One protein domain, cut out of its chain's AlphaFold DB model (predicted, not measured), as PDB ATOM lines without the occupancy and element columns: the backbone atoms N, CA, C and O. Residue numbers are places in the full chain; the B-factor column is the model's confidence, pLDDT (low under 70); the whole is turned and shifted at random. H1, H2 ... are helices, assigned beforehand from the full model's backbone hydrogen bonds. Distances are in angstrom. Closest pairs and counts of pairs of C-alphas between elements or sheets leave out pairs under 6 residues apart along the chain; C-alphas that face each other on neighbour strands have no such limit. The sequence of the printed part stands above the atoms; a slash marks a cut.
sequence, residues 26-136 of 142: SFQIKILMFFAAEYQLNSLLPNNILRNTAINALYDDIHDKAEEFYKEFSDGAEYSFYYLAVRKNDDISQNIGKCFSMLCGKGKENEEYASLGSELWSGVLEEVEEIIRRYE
ATOM      1  N   SER A  26      48.639  52.678  48.588       85.38
ATOM      2  CA  SER A  26      47.385  52.606  47.823       85.38
ATOM      3  C   SER A  26      47.632  52.482  46.319       85.38
ATOM      4  O   SER A  26      46.893  51.792  45.617       85.38
ATOM      5  N   PHE A  27      48.663  53.160  45.816       86.00
ATOM      6  CA  PHE A  27      49.089  53.065  44.429       86.00
ATOM      7  C   PHE A  27      49.618  51.660  44.111       86.00
ATOM      8  O   PHE A  27      49.132  51.026  43.175       86.00
ATOM      9  N   GLN A  28      50.497  51.109  44.956       89.56
ATOM     10  CA  GLN A  28      51.021  49.748  44.785       89.56
ATOM     11  C   GLN A  28      49.932  48.669  44.849       89.56
ATOM     12  O   GLN A  28      49.988  47.709  44.081       89.56
ATOM     13  N   ILE A  29      48.923  48.830  45.713       89.56
ATOM     14  CA  ILE A  29      47.769  47.917  45.785       89.56
ATOM     15  C   ILE A  29      47.048  47.878  44.435       89.56
ATOM     16  O   ILE A  29      46.809  46.802  43.891       89.56
ATOM     17  N   LYS A  30      46.748  49.048  43.857       87.75
ATOM     18  CA  LYS A  30      46.064  49.140  42.560       87.75
ATOM     19  C   LYS A  30      46.888  48.529  41.428       87.75
ATOM     20  O   LYS A  30      46.326  47.800  40.614       87.75
ATOM     21  N   ILE A  31      48.201  48.783  41.392       89.56
ATOM     22  CA  ILE A  31      49.098  48.185  40.389       89.56
ATOM     23  C   ILE A  31      49.072  46.665  40.495       89.56
ATOM     24  O   ILE A  31      48.907  45.986  39.485       89.56
ATOM     25  N   LEU A  32      49.220  46.127  41.707       92.19
ATOM     26  CA  LEU A  32      49.232  44.685  41.923       92.19
ATOM     27  C   LEU A  32      47.910  44.044  41.491       92.19
ATOM     28  O   LEU A  32      47.922  43.027  40.802       92.19
ATOM     29  N   MET A  33      46.778  44.649  41.853       90.12
ATOM     30  CA  MET A  33      45.465  44.155  41.443       90.12
ATOM     31  C   MET A  33      45.317  44.135  39.921       90.12
ATOM     32  O   MET A  33      44.831  43.159  39.355       90.12
ATOM     33  N   PHE A  34      45.763  45.192  39.247       89.56
ATOM     34  CA  PHE A  34      45.717  45.260  37.793       89.56
ATOM     35  C   PHE A  34      46.617  44.207  37.138       89.56
ATOM     36  O   PHE A  34      46.166  43.465  36.267       89.56
ATOM     37  N   PHE A  35      47.857  44.084  37.619       91.69
ATOM     38  CA  PHE A  35      48.814  43.084  37.151       91.69
ATOM     39  C   PHE A  35      48.277  41.657  37.326       91.69
ATOM     40  O   PHE A  35      48.351  40.846  36.404       91.69
ATOM     41  N   ALA A  36      47.690  41.352  38.486       92.88
ATOM     42  CA  ALA A  36      47.084  40.053  38.768       92.88
ATOM     43  C   ALA A  36      45.914  39.749  37.824       92.88
ATOM     44  O   ALA A  36      45.823  38.641  37.290       92.88
ATOM     45  N   ALA A  37      45.053  40.736  37.563       91.19
ATOM     46  CA  ALA A  37      43.937  40.570  36.641       91.19
ATOM     47  C   ALA A  37      44.415  40.317  35.203       91.19
ATOM     48  O   ALA A  37      43.961  39.367  34.564       91.19
ATOM     49  N   GLU A  38      45.370  41.112  34.707       91.38
ATOM     50  CA  GLU A  38      45.949  40.915  33.375       91.38
ATOM     51  C   GLU A  38      46.631  39.542  33.258       91.38
ATOM     52  O   GLU A  38      46.445  38.823  32.270       91.38
ATOM     53  N   TYR A  39      47.391  39.143  34.282       92.12
ATOM     54  CA  TYR A  39      48.048  37.842  34.333       92.12
ATOM     55  C   TYR A  39      47.037  36.690  34.244       92.12
ATOM     56  O   TYR A  39      47.204  35.779  33.427       92.12
ATOM     57  N   GLN A  40      45.961  36.748  35.030       91.69
ATOM     58  CA  GLN A  40      44.951  35.693  35.060       91.69
ATOM     59  C   GLN A  40      44.168  35.600  33.748       91.69
ATOM     60  O   GLN A  40      43.939  34.499  33.244       91.69
ATOM     61  N   LEU A  41      43.814  36.740  33.147       90.19
ATOM     62  CA  LEU A  41      43.176  36.783  31.828       90.19
ATOM     63  C   LEU A  41      44.068  36.140  30.758       90.19
ATOM     64  O   LEU A  41      43.587  35.349  29.943       90.19
ATOM     65  N   ASN A  42      45.371  36.433  30.782       89.81
ATOM     66  CA  ASN A  42      46.341  35.835  29.866       89.81
ATOM     67  C   ASN A  42      46.474  34.314  30.039       89.81
ATOM     68  O   ASN A  42      46.662  33.596  29.050       89.81
ATOM     69  N   SER A  43      46.367  33.839  31.282       88.62
ATOM     70  CA  SER A  43      46.479  32.427  31.650       88.62
ATOM     71  C   SER A  43      45.235  31.613  31.271       88.62
ATOM     72  O   SER A  43      45.355  30.536  30.684       88.62
ATOM     73  N   LEU A  44      44.035  32.127  31.563       86.75
ATOM     74  CA  LEU A  44      42.788  31.360  31.460       86.75
ATOM     75  C   LEU A  44      42.099  31.442  30.094       86.75
ATOM     76  O   LEU A  44      41.433  30.486  29.687       86.75
ATOM     77  N   LEU A  45      42.211  32.564  29.376       84.94
ATOM     78  CA  LEU A  45      41.464  32.736  28.130       84.94
ATOM     79  C   LEU A  45      42.114  31.949  26.972       84.94
ATOM     80  O   LEU A  45      43.309  32.098  26.699       84.94
ATOM     81  N   PRO A  46      41.334  31.132  26.235       77.75
ATOM     82  CA  PRO A  46      41.880  30.109  25.342       77.75
ATOM     83  C   PRO A  46      42.414  30.648  24.009       77.75
ATOM     84  O   PRO A  46      43.195  29.963  23.348       77.75
ATOM     85  N   ASN A  47      41.993  31.843  23.576       82.31
ATOM     86  CA  ASN A  47      42.400  32.416  22.293       82.31
ATOM     87  C   ASN A  47      42.906  33.863  22.426       82.31
ATOM     88  O   ASN A  47      42.565  34.595  23.355       82.31
ATOM     89  N   ASN A  48      43.724  34.280  21.456       84.88
ATOM     90  CA  ASN A  48      44.336  35.611  21.450       84.88
ATOM     91  C   ASN A  48      43.314  36.744  21.301       84.88
ATOM     92  O   ASN A  48      43.537  37.826  21.824       84.88
ATOM     93  N   ILE A  49      42.199  36.507  20.605       86.12
ATOM     94  CA  ILE A  49      41.184  37.540  20.364       86.12
ATOM     95  C   ILE A  49      40.487  37.907  21.676       86.12
ATOM     96  O   ILE A  49      40.401  39.085  22.010       86.12
ATOM     97  N   LEU A  50      40.038  36.912  22.442       83.38
ATOM     98  CA  LEU A  50      39.404  37.095  23.744       83.38
ATOM     99  C   LEU A  50      40.385  37.702  24.742       83.38
ATOM    100  O   LEU A  50      40.008  38.644  25.429       83.38
ATOM    101  N   ARG A  51      41.641  37.226  24.769       86.56
ATOM    102  CA  ARG A  51      42.697  37.831  25.597       86.56
ATOM    103  C   ARG A  51      42.860  39.312  25.307       86.56
ATOM    104  O   ARG A  51      42.665  40.123  26.201       86.56
ATOM    105  N   ASN A  52      43.141  39.663  24.055       87.38
ATOM    106  CA  ASN A  52      43.364  41.052  23.669       87.38
ATOM    107  C   ASN A  52      42.120  41.911  23.916       87.38
ATOM    108  O   ASN A  52      42.246  43.040  24.360       87.38
ATOM    109  N   THR A  53      40.920  41.377  23.678       88.56
ATOM    110  CA  THR A  53      39.670  42.110  23.926       88.56
ATOM    111  C   THR A  53      39.472  42.388  25.415       88.56
ATOM    112  O   THR A  53      39.158  43.515  25.782       88.56
ATOM    113  N   ALA A  54      39.669  41.386  26.277       87.00
ATOM    114  CA  ALA A  54      39.504  41.542  27.720       87.00
ATOM    115  C   ALA A  54      40.575  42.461  28.323       87.00
ATOM    116  O   ALA A  54      40.252  43.311  29.147       87.00
ATOM    117  N   ILE A  55      41.828  42.323  27.880       88.06
ATOM    118  CA  ILE A  55      42.937  43.180  28.306       88.06
ATOM    119  C   ILE A  55      42.692  44.614  27.842       88.06
ATOM    120  O   ILE A  55      42.697  45.511  28.670       88.06
ATOM    121  N   ASN A  56      42.389  44.849  26.564       88.56
ATOM    122  CA  ASN A  56      42.114  46.204  26.082       88.56
ATOM    123  C   ASN A  56      40.939  46.835  26.835       88.56
ATOM    124  O   ASN A  56      41.063  47.956  27.300       88.56
ATOM    125  N   ALA A  57      39.853  46.089  27.066       88.44
ATOM    126  CA  ALA A  57      38.731  46.583  27.860       88.44
ATOM    127  C   ALA A  57      39.124  46.917  29.311       88.44
ATOM    128  O   ALA A  57      38.580  47.856  29.887       88.44
ATOM    129  N   LEU A  58      40.054  46.166  29.910       86.25
ATOM    130  CA  LEU A  58      40.594  46.450  31.240       86.25
ATOM    131  C   LEU A  58      41.424  47.748  31.240       86.25
ATOM    132  O   LEU A  58      41.266  48.565  32.144       86.25
ATOM    133  N   TYR A  59      42.272  47.956  30.229       86.12
ATOM    134  CA  TYR A  59      43.071  49.177  30.072       86.12
ATOM    135  C   TYR A  59      42.193  50.404  29.768       86.12
ATOM    136  O   TYR A  59      42.377  51.442  30.403       86.12
ATOM    137  N   ASP A  60      41.211  50.275  28.870       86.88
ATOM    138  CA  ASP A  60      40.260  51.335  28.512       86.88
ATOM    139  C   ASP A  60      39.441  51.782  29.737       86.88
ATOM    140  O   ASP A  60      39.286  52.975  29.990       86.88
ATOM    141  N   ASP A  61      38.975  50.835  30.566       84.69
ATOM    142  CA  ASP A  61      38.201  51.149  31.775       84.69
ATOM    143  C   ASP A  61      39.007  51.987  32.778       84.69
ATOM    144  O   ASP A  61      38.474  52.923  33.381       84.69
ATOM    145  N   ILE A  62      40.300  51.683  32.938       82.62
ATOM    146  CA  ILE A  62      41.196  52.453  33.807       82.62
ATOM    147  C   ILE A  62      41.523  53.813  33.207       82.62
ATOM    148  O   ILE A  62      41.498  54.804  33.939       82.62
ATOM    149  N   HIS A  63      41.812  53.872  31.909       82.94
ATOM    150  CA  HIS A  63      42.064  55.130  31.217       82.94
ATOM    151  C   HIS A  63      40.892  56.106  31.408       82.94
ATOM    152  O   HIS A  63      41.101  57.250  31.809       82.94
ATOM    153  N   ASP A  64      39.658  55.631  31.232       82.81
ATOM    154  CA  ASP A  64      38.463  56.476  31.278       82.81
ATOM    155  C   ASP A  64      38.035  56.864  32.702       82.81
ATOM    156  O   ASP A  64      37.467  57.938  32.915       82.81
ATOM    157  N   LYS A  65      38.272  56.001  33.699       80.69
ATOM    158  CA  LYS A  65      37.780  56.209  35.079       80.69
ATOM    159  C   LYS A  65      38.841  56.662  36.067       80.69
ATOM    160  O   LYS A  65      38.495  57.123  37.157       80.69
ATOM    161  N   ALA A  66      40.112  56.485  35.736       80.38
ATOM    162  CA  ALA A  66      41.232  56.717  36.632       80.38
ATOM    163  C   ALA A  66      42.467  57.209  35.857       80.38
ATOM    164  O   ALA A  66      43.567  56.699  36.053       80.38
ATOM    165  N   GLU A  67      42.288  58.227  35.009       80.38
ATOM    166  CA  GLU A  67      43.329  58.785  34.129       80.38
ATOM    167  C   GLU A  67      44.637  59.135  34.867       80.38
ATOM    168  O   GLU A  67      45.726  58.838  34.380       80.38
ATOM    169  N   GLU A  68      44.557  59.732  36.064       81.56
ATOM    170  CA  GLU A  68      45.746  60.053  36.871       81.56
ATOM    171  C   GLU A  68      46.521  58.795  37.279       81.56
ATOM    172  O   GLU A  68      47.744  58.754  37.151       81.56
ATOM    173  N   PHE A  69      45.808  57.748  37.707       81.69
ATOM    174  CA  PHE A  69      46.418  56.458  38.017       81.69
ATOM    175  C   PHE A  69      47.012  55.826  36.758       81.69
ATOM    176  O   PHE A  69      48.124  55.322  36.820       81.69
ATOM    177  N   TYR A  70      46.307  55.884  35.624       80.44
ATOM    178  CA  TYR A  70      46.781  55.340  34.354       80.44
ATOM    179  C   TYR A  70      48.105  55.970  33.903       80.44
ATOM    180  O   TYR A  70      49.008  55.252  33.484       80.44
ATOM    181  N   LYS A  71      48.243  57.297  34.020       82.38
ATOM    182  CA  LYS A  71      49.482  58.013  33.674       82.38
ATOM    183  C   LYS A  71      50.648  57.577  34.554       82.38
ATOM    184  O   LYS A  71      51.692  57.199  34.040       82.38
ATOM    185  N   GLU A  72      50.447  57.580  35.870       79.38
ATOM    186  CA  GLU A  72      51.481  57.170  36.828       79.38
ATOM    187  C   GLU A  72      51.849  55.684  36.655       79.38
ATOM    188  O   GLU A  72      53.016  55.312  36.722       79.38
ATOM    189  N   PHE A  73      50.860  54.839  36.361       78.25
ATOM    190  CA  PHE A  73      51.026  53.417  36.068       78.25
ATOM    191  C   PHE A  73      51.821  53.163  34.780       78.25
ATOM    192  O   PHE A  73      52.726  52.332  34.778       78.25
ATOM    193  N   SER A  74      51.495  53.871  33.695       75.50
ATOM    194  CA  SER A  74      52.120  53.691  32.378       75.50
ATOM    195  C   SER A  74      53.597  54.092  32.360       75.50
ATOM    196  O   SER A  74      54.366  53.538  31.575       75.50
ATOM    197  N   ASP A  75      53.990  55.041  33.208       76.44
ATOM    198  CA  ASP A  75      55.372  55.521  33.313       76.44
ATOM    199  C   ASP A  75      56.198  54.735  34.358       76.44
ATOM    200  O   ASP A  75      57.419  54.895  34.446       76.44
ATOM    201  N   GLY A  76      55.543  53.882  35.154       76.69
ATOM    202  CA  GLY A  76      56.129  53.148  36.276       76.69
ATOM    203  C   GLY A  76      56.948  51.909  35.885       76.69
ATOM    204  O   GLY A  76      56.658  51.193  34.926       76.69
ATOM    205  N   ALA A  77      57.978  51.598  36.678       83.75
ATOM    206  CA  ALA A  77      58.799  50.388  36.519       83.75
ATOM    207  C   ALA A  77      58.260  49.178  37.311       83.75
ATOM    208  O   ALA A  77      58.725  48.048  37.135       83.75
ATOM    209  N   GLU A  78      57.280  49.397  38.184       84.44
ATOM    210  CA  GLU A  78      56.678  48.437  39.111       84.44
ATOM    211  C   GLU A  78      56.172  47.182  38.400       84.44
ATOM    212  O   GLU A  78      56.417  46.061  38.849       84.44
ATOM    213  N   TYR A  79      55.541  47.363  37.240       83.50
ATOM    214  CA  TYR A  79      55.008  46.273  36.427       83.50
ATOM    215  C   TYR A  79      56.095  45.275  36.007       83.50
ATOM    216  O   TYR A  79      55.907  44.056  36.043       83.50
ATOM    217  N   SER A  80      57.286  45.787  35.682       87.12
ATOM    218  CA  SER A  80      58.436  44.956  35.316       87.12
ATOM    219  C   SER A  80      58.932  44.121  36.496       87.12
ATOM    220  O   SER A  80      59.329  42.968  36.309       87.12
ATOM    221  N   PHE A  81      58.878  44.656  37.719       91.06
ATOM    222  CA  PHE A  81      59.252  43.903  38.917       91.06
ATOM    223  C   PHE A  81      58.288  42.749  39.193       91.06
ATOM    224  O   PHE A  81      58.748  41.646  39.500       91.06
ATOM    225  N   TYR A  82      56.981  42.953  39.012       92.75
ATOM    226  CA  TYR A  82      56.012  41.867  39.145       92.75
ATOM    227  C   TYR A  82      56.200  40.785  38.075       92.75
ATOM    228  O   TYR A  82      56.225  39.601  38.414       92.75
ATOM    229  N   TYR A  83      56.473  41.143  36.814       90.06
ATOM    230  CA  TYR A  83      56.832  40.145  35.796       90.06
ATOM    231  C   TYR A  83      58.075  39.330  36.168       90.06
ATOM    232  O   TYR A  83      58.117  38.121  35.927       90.06
ATOM    233  N   LEU A  84      59.094  39.961  36.761       90.75
ATOM    234  CA  LEU A  84      60.273  39.247  37.255       90.75
ATOM    235  C   LEU A  84      59.929  38.311  38.416       90.75
ATOM    236  O   LEU A  84      60.483  37.216  38.478       90.75
ATOM    237  N   ALA A  85      59.027  38.715  39.313       91.31
ATOM    238  CA  ALA A  85      58.576  37.896  40.436       91.31
ATOM    239  C   ALA A  85      57.826  36.634  39.975       91.31
ATOM    240  O   ALA A  85      58.071  35.562  40.518       91.31
ATOM    241  N   VAL A  86      56.998  36.735  38.928       92.06
ATOM    242  CA  VAL A  86      56.289  35.586  38.330       92.06
ATOM    243  C   VAL A  86      57.235  34.607  37.629       92.06
ATOM    244  O   VAL A  86      56.976  33.409  37.594       92.06
ATOM    245  N   ARG A  87      58.333  35.094  37.040       88.06
ATOM    246  CA  ARG A  87      59.264  34.258  36.257       88.06
ATOM    247  C   ARG A  87      60.208  33.403  37.094       88.06
ATOM    248  O   ARG A  87      60.902  32.556  36.530       88.06
ATOM    249  N   LYS A  88      60.313  33.649  38.396       85.56
ATOM    250  CA  LYS A  88      61.147  32.807  39.249       85.56
ATOM    251  C   LYS A  88      60.448  31.455  39.448       85.56
ATOM    252  O   LYS A  88      59.244  31.406  39.656       85.56
ATOM    253  N   ASN A  89      61.203  30.358  39.332       70.56
ATOM    254  CA  ASN A  89      60.699  28.970  39.351       70.56
ATOM    255  C   ASN A  89      60.299  28.456  40.759       70.56
ATOM    256  O   ASN A  89      60.345  27.257  41.028       70.56
ATOM    257  N   ASP A  90      59.960  29.356  41.670       78.62
ATOM    258  CA  ASP A  90      59.536  29.135  43.053       78.62
ATOM    259  C   ASP A  90      58.088  29.628  43.256       78.62
ATOM    260  O   ASP A  90      57.348  29.844  42.295       78.62
ATOM    261  N   ASP A  91      57.631  29.722  44.505       90.56
ATOM    262  CA  ASP A  91      56.258  30.114  44.831       90.56
ATOM    263  C   ASP A  91      55.952  31.542  44.340       90.56
ATOM    264  O   ASP A  91      56.390  32.537  44.927       90.56
ATOM    265  N   ILE A  92      55.181  31.636  43.247       93.25
ATOM    266  CA  ILE A  92      54.800  32.905  42.613       93.25
ATOM    267  C   ILE A  92      54.083  33.817  43.609       93.25
ATOM    268  O   ILE A  92      54.389  35.007  43.652       93.25
ATOM    269  N   SER A  93      53.168  33.286  44.424       93.81
ATOM    270  CA  SER A  93      52.398  34.100  45.369       93.81
ATOM    271  C   SER A  93      53.327  34.727  46.405       93.81
ATOM    272  O   SER A  93      53.337  35.946  46.586       93.81
ATOM    273  N   GLN A  94      54.226  33.921  46.979       93.81
ATOM    274  CA  GLN A  94      55.220  34.411  47.932       93.81
ATOM    275  C   GLN A  94      56.175  35.443  47.303       93.81
ATOM    276  O   GLN A  94      56.537  36.441  47.937       93.81
ATOM    277  N   ASN A  95      56.598  35.228  46.056       94.62
ATOM    278  CA  ASN A  95      57.448  36.171  45.333       94.62
ATOM    279  C   ASN A  95      56.764  37.508  45.085       94.62
ATOM    280  O   ASN A  95      57.391  38.557  45.261       94.62
ATOM    281  N   ILE A  96      55.500  37.465  44.674       95.75
ATOM    282  CA  ILE A  96      54.670  38.644  44.467       95.75
ATOM    283  C   ILE A  96      54.518  39.405  45.782       95.75
ATOM    284  O   ILE A  96      54.778  40.606  45.804       95.75
ATOM    285  N   GLY A  97      54.229  38.716  46.889       95.06
ATOM    286  CA  GLY A  97      54.162  39.315  48.220       95.06
ATOM    287  C   GLY A  97      55.444  40.050  48.617       95.06
ATOM    288  O   GLY A  97      55.425  41.239  48.941       95.06
ATOM    289  N   LYS A  98      56.597  39.379  48.517       95.50
ATOM    290  CA  LYS A  98      57.908  39.989  48.814       95.50
ATOM    291  C   LYS A  98      58.213  41.180  47.900       95.50
ATOM    292  O   LYS A  98      58.813  42.161  48.343       95.50
ATOM    293  N   CYS A  99      57.817  41.100  46.631       95.44
ATOM    294  CA  CYS A  99      57.965  42.187  45.667       95.44
ATOM    295  C   CYS A  99      57.096  43.391  46.042       95.44
ATOM    296  O   CYS A  99      57.613  44.501  46.142       95.44
ATOM    297  N   PHE A 100      55.819  43.167  46.340       94.81
ATOM    298  CA  PHE A 100      54.886  44.197  46.791       94.81
ATOM    299  C   PHE A 100      55.397  44.909  48.050       94.81
ATOM    300  O   PHE A 100      55.454  46.135  48.097       94.81
ATOM    301  N   SER A 101      55.873  44.153  49.040       94.94
ATOM    302  CA  SER A 101      56.442  44.706  50.273       94.94
ATOM    303  C   SER A 101      57.657  45.614  50.021       94.94
ATOM    304  O   SER A 101      57.795  46.695  50.607       94.94
ATOM    305  N   MET A 102      58.518  45.224  49.076       95.19
ATOM    306  CA  MET A 102      59.642  46.044  48.621       95.19
ATOM    307  C   MET A 102      59.178  47.328  47.918       95.19
ATOM    308  O   MET A 102      59.712  48.392  48.222       95.19
ATOM    309  N   LEU A 103      58.197  47.245  47.013       92.88
ATOM    310  CA  LEU A 103      57.668  48.400  46.271       92.88
ATOM    311  C   LEU A 103      56.901  49.380  47.174       92.88
ATOM    312  O   LEU A 103      56.934  50.584  46.946       92.88
ATOM    313  N   CYS A 104      56.309  48.892  48.266       91.50
ATOM    314  CA  CYS A 104      55.749  49.714  49.344       91.50
ATOM    315  C   CYS A 104      56.819  50.361  50.253       91.50
ATOM    316  O   CYS A 104      56.481  51.014  51.242       91.50
ATOM    317  N   GLY A 105      58.113  50.157  49.977       92.06
ATOM    318  CA  GLY A 105      59.218  50.721  50.755       92.06
ATOM    319  C   GLY A 105      59.416  50.089  52.138       92.06
ATOM    320  O   GLY A 105      60.102  50.670  52.976       92.06
ATOM    321  N   LYS A 106      58.821  48.918  52.406       92.00
ATOM    322  CA  LYS A 106      58.917  48.222  53.707       92.00
ATOM    323  C   LYS A 106      60.058  47.209  53.774       92.00
ATOM    324  O   LYS A 106      60.480  46.835  54.864       92.00
ATOM    325  N   GLY A 107      60.574  46.806  52.613       89.88
ATOM    326  CA  GLY A 107      61.607  45.780  52.481       89.88
ATOM    327  C   GLY A 107      61.025  44.366  52.397       89.88
ATOM    328  O   GLY A 107      59.933  44.095  52.873       89.88
ATOM    329  N   LYS A 108      61.767  43.443  51.777       86.69
ATOM    330  CA  LYS A 108      61.271  42.094  51.425       86.69
ATOM    331  C   LYS A 108      60.933  41.202  52.625       86.69
ATOM    332  O   LYS A 108      60.112  40.306  52.480       86.69
ATOM    333  N   GLU A 109      61.557  41.456  53.772       89.81
ATOM    334  CA  GLU A 109      61.386  40.672  55.004       89.81
ATOM    335  C   GLU A 109      60.220  41.173  55.872       89.81
ATOM    336  O   GLU A 109      59.966  40.631  56.943       89.81
ATOM    337  N   ASN A 110      59.509  42.227  55.451       93.12
ATOM    338  CA  ASN A 110      58.314  42.663  56.162       93.12
ATOM    339  C   ASN A 110      57.161  41.689  55.862       93.12
ATOM    340  O   ASN A 110      56.557  41.746  54.788       93.12
ATOM    341  N   GLU A 111      56.893  40.801  56.822       92.06
ATOM    342  CA  GLU A 111      55.896  39.729  56.719       92.06
ATOM    343  C   GLU A 111      54.466  40.253  56.555       92.06
ATOM    344  O   GLU A 111      53.717  39.697  55.759       92.06
ATOM    345  N   GLU A 112      54.100  41.348  57.233       90.12
ATOM    346  CA  GLU A 112      52.759  41.950  57.137       90.12
ATOM    347  C   GLU A 112      52.441  42.341  55.687       90.12
ATOM    348  O   GLU A 112      51.440  41.915  55.115       90.12
ATOM    349  N   TYR A 113      53.336  43.104  55.054       90.50
ATOM    350  CA  TYR A 113      53.150  43.540  53.673       90.50
ATOM    351  C   TYR A 113      53.376  42.410  52.670       90.50
ATOM    352  O   TYR A 113      52.736  42.393  51.620       90.50
ATOM    353  N   ALA A 114      54.250  41.449  52.973       94.00
ATOM    354  CA  ALA A 114      54.425  40.286  52.118       94.00
ATOM    355  C   ALA A 114      53.170  39.396  52.099       94.00
ATOM    356  O   ALA A 114      52.764  38.957  51.021       94.00
ATOM    357  N   SER A 115      52.523  39.180  53.251       91.81
ATOM    358  CA  SER A 115      51.242  38.464  53.333       91.81
ATOM    359  C   SER A 115      50.163  39.226  52.579       91.81
ATOM    360  O   SER A 115      49.549  38.664  51.679       91.81
ATOM    361  N   LEU A 116      50.040  40.534  52.833       90.81
ATOM    362  CA  LEU A 116      49.076  41.396  52.148       90.81
ATOM    363  C   LEU A 116      49.202  41.300  50.623       90.81
ATOM    364  O   LEU A 116      48.212  41.074  49.936       90.81
ATOM    365  N   GLY A 117      50.414  41.419  50.075       93.19
ATOM    366  CA  GLY A 117      50.631  41.285  48.632       93.19
ATOM    367  C   GLY A 117      50.269  39.895  48.092       93.19
ATOM    368  O   GLY A 117      49.683  39.784  47.018       93.19
ATOM    369  N   SER A 118      50.569  38.835  48.843       94.31
ATOM    370  CA  SER A 118      50.234  37.451  48.462       94.31
ATOM    371  C   SER A 118      48.719  37.203  48.471       94.31
ATOM    372  O   SER A 118      48.175  36.543  47.582       94.31
ATOM    373  N   GLU A 119      48.021  37.760  49.458       91.56
ATOM    374  CA  GLU A 119      46.566  37.676  49.599       91.56
ATOM    375  C   GLU A 119      45.845  38.495  48.527       91.56
ATOM    376  O   GLU A 119      44.925  37.981  47.894       91.56
ATOM    377  N   LEU A 120      46.299  39.724  48.253       91.44
ATOM    378  CA  LEU A 120      45.783  40.556  47.159       91.44
ATOM    379  C   LEU A 120      45.914  39.844  45.813       91.44
ATOM    380  O   LEU A 120      44.957  39.792  45.043       91.44
ATOM    381  N   TRP A 121      47.091  39.278  45.544       93.94
ATOM    382  CA  TRP A 121      47.344  38.485  44.348       93.94
ATOM    383  C   TRP A 121      46.339  37.340  44.232       93.94
ATOM    384  O   TRP A 121      45.592  37.268  43.259       93.94
ATOM    385  N   SER A 122      46.269  36.493  45.257       92.44
ATOM    386  CA  SER A 122      45.430  35.292  45.249       92.44
ATOM    387  C   SER A 122      43.940  35.631  45.125       92.44
ATOM    388  O   SER A 122      43.243  35.026  44.312       92.44
ATOM    389  N   GLY A 123      43.467  36.646  45.855       89.75
ATOM    390  CA  GLY A 123      42.073  37.087  45.819       89.75
ATOM    391  C   GLY A 123      41.651  37.643  44.458       89.75
ATOM    392  O   GLY A 123      40.533  37.395  44.009       89.75
ATOM    393  N   VAL A 124      42.543  38.352  43.758       90.62
ATOM    394  CA  VAL A 124      42.252  38.836  42.399       90.62
ATOM    395  C   VAL A 124      42.241  37.694  41.384       90.62
ATOM    396  O   VAL A 124      41.365  37.678  40.517       90.62
ATOM    397  N   LEU A 125      43.162  36.726  41.484       92.06
ATOM    398  CA  LEU A 125      43.153  35.559  40.592       92.06
ATOM    399  C   LEU A 125      41.841  34.771  40.712       92.06
ATOM    400  O   LEU A 125      41.255  34.407  39.690       92.06
ATOM    401  N   GLU A 126      41.380  34.541  41.944       90.25
ATOM    402  CA  GLU A 126      40.125  33.841  42.231       90.25
ATOM    403  C   GLU A 126      38.915  34.605  41.678       90.25
ATOM    404  O   GLU A 126      38.070  34.017  41.004       90.25
ATOM    405  N   GLU A 127      38.851  35.925  41.880       87.50
ATOM    406  CA  GLU A 127      37.745  36.743  41.368       87.50
ATOM    407  C   GLU A 127      37.679  36.730  39.837       87.50
ATOM    408  O   GLU A 127      36.609  36.532  39.258       87.50
ATOM    409  N   VAL A 128      38.815  36.898  39.155       88.31
ATOM    410  CA  VAL A 128      38.850  36.861  37.686       88.31
ATOM    411  C   VAL A 128      38.461  35.478  37.167       88.31
ATOM    412  O   VAL A 128      37.719  35.375  36.187       88.31
ATOM    413  N   GLU A 129      38.902  34.410  37.829       88.62
ATOM    414  CA  GLU A 129      38.498  33.051  37.480       88.62
ATOM    415  C   GLU A 129      36.990  32.827  37.666       88.62
ATOM    416  O   GLU A 129      36.336  32.286  36.770       88.62
ATOM    417  N   GLU A 130      36.414  33.267  38.787       86.56
ATOM    418  CA  GLU A 130      34.971  33.204  39.027       86.56
ATOM    419  C   GLU A 130      34.185  33.949  37.949       86.56
ATOM    420  O   GLU A 130      33.180  33.436  37.452       86.56
ATOM    421  N   ILE A 131      34.638  35.142  37.566       83.88
ATOM    422  CA  ILE A 131      34.001  35.947  36.523       83.88
ATOM    423  C   ILE A 131      34.027  35.191  35.196       83.88
ATOM    424  O   ILE A 131      32.975  34.989  34.592       83.88
ATOM    425  N   ILE A 132      35.189  34.693  34.768       82.88
ATOM    426  CA  ILE A 132      35.311  33.919  33.522       82.88
ATOM    427  C   ILE A 132      34.409  32.677  33.555       82.88
ATOM    428  O   ILE A 132      33.727  32.392  32.568       82.88
ATOM    429  N   ARG A 133      34.356  31.966  34.691       82.06
ATOM    430  CA  ARG A 133      33.476  30.803  34.892       82.06
ATOM    431  C   ARG A 133      31.999  31.170  34.753       82.06
ATOM    432  O   ARG A 133      31.273  30.447  34.076       82.06
ATOM    433  N   ARG A 134      31.550  32.282  35.350       79.56
ATOM    434  CA  ARG A 134      30.146  32.743  35.282       79.56
ATOM    435  C   ARG A 134      29.697  33.072  33.862       79.56
ATOM    436  O   ARG A 134      28.536  32.857  33.539       79.56
ATOM    437  N   TYR A 135      30.597  33.580  33.026       71.81
ATOM    438  CA  TYR A 135      30.293  33.897  31.629       71.81
ATOM    439  C   TYR A 135      30.381  32.683  30.687       71.81
ATOM    440  O   TYR A 135      30.261  32.863  29.478       71.81
ATOM    441  N   GLU A 136      30.578  31.465  31.218       64.31
ATOM    442  CA  GLU A 136      30.666  30.207  30.463       64.31
ATOM    443  C   GLU A 136      31.525  30.325  29.195       64.31
ATOM    444  O   GLU A 136      31.145  29.838  28.129       64.31
TER     445      GLU A 136
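AT A GLANCE: This is residues 26 to 136 of the 142 residues of an uncharacterized protein of uncultured bacterium (UniProt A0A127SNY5). The longest helix, H6, crosses the core helix H1; the hairpin of H4 and H5 packs on H1 near one end, H2 folds back along the other, and H3 turns the corner after H2. The 111 printed residues have six named helices, H1 to H6, and no named strand: all helix, part aligned and part crossed in packing. The whole is compact, radius of gyration of the C-alphas 14.1 A, spanning 40 by 31 by 21 A.

HOW THE PARTS SIT: Start at H6, residues 111 to 134: it touches the hub H1, residues 26 to 44, at a steep tilt of 42 degrees, closest at C-alphas 121 and 36, 5.8 A. Its residues 113 to 122 touch H5, residues 92 to 103, closest at C-alphas 114 and 97, 4.0 A. H4, residues 78 to 86, and H5 form a helical hairpin, closest at C-alphas 86 and 92, 5.3 A. H1 and H2, residues 48 to 65, form another, closest at C-alphas 42 and 51, 6.0 A. H2 and H3, residues 67 to 75, only just touch, only at the corner, with 3 pairs of C-alphas within 8 A. In H1 to H6 every O i to N i+4 pair is within hydrogen-bond range.

IN THESE COORDINATES: Find C-alpha 26 at (47.385, 52.606, 47.823), where H1 begins its 27.2 A; H6 runs 34.2 A to C-alpha 134 at (30.146, 32.743, 35.282).

THE WHOLE: The farthest C-alphas, Gly 107 and Glu 136, are 41.0 A apart. The printed part has no cut and no long link; residue 136 alone is under pLDDT 70.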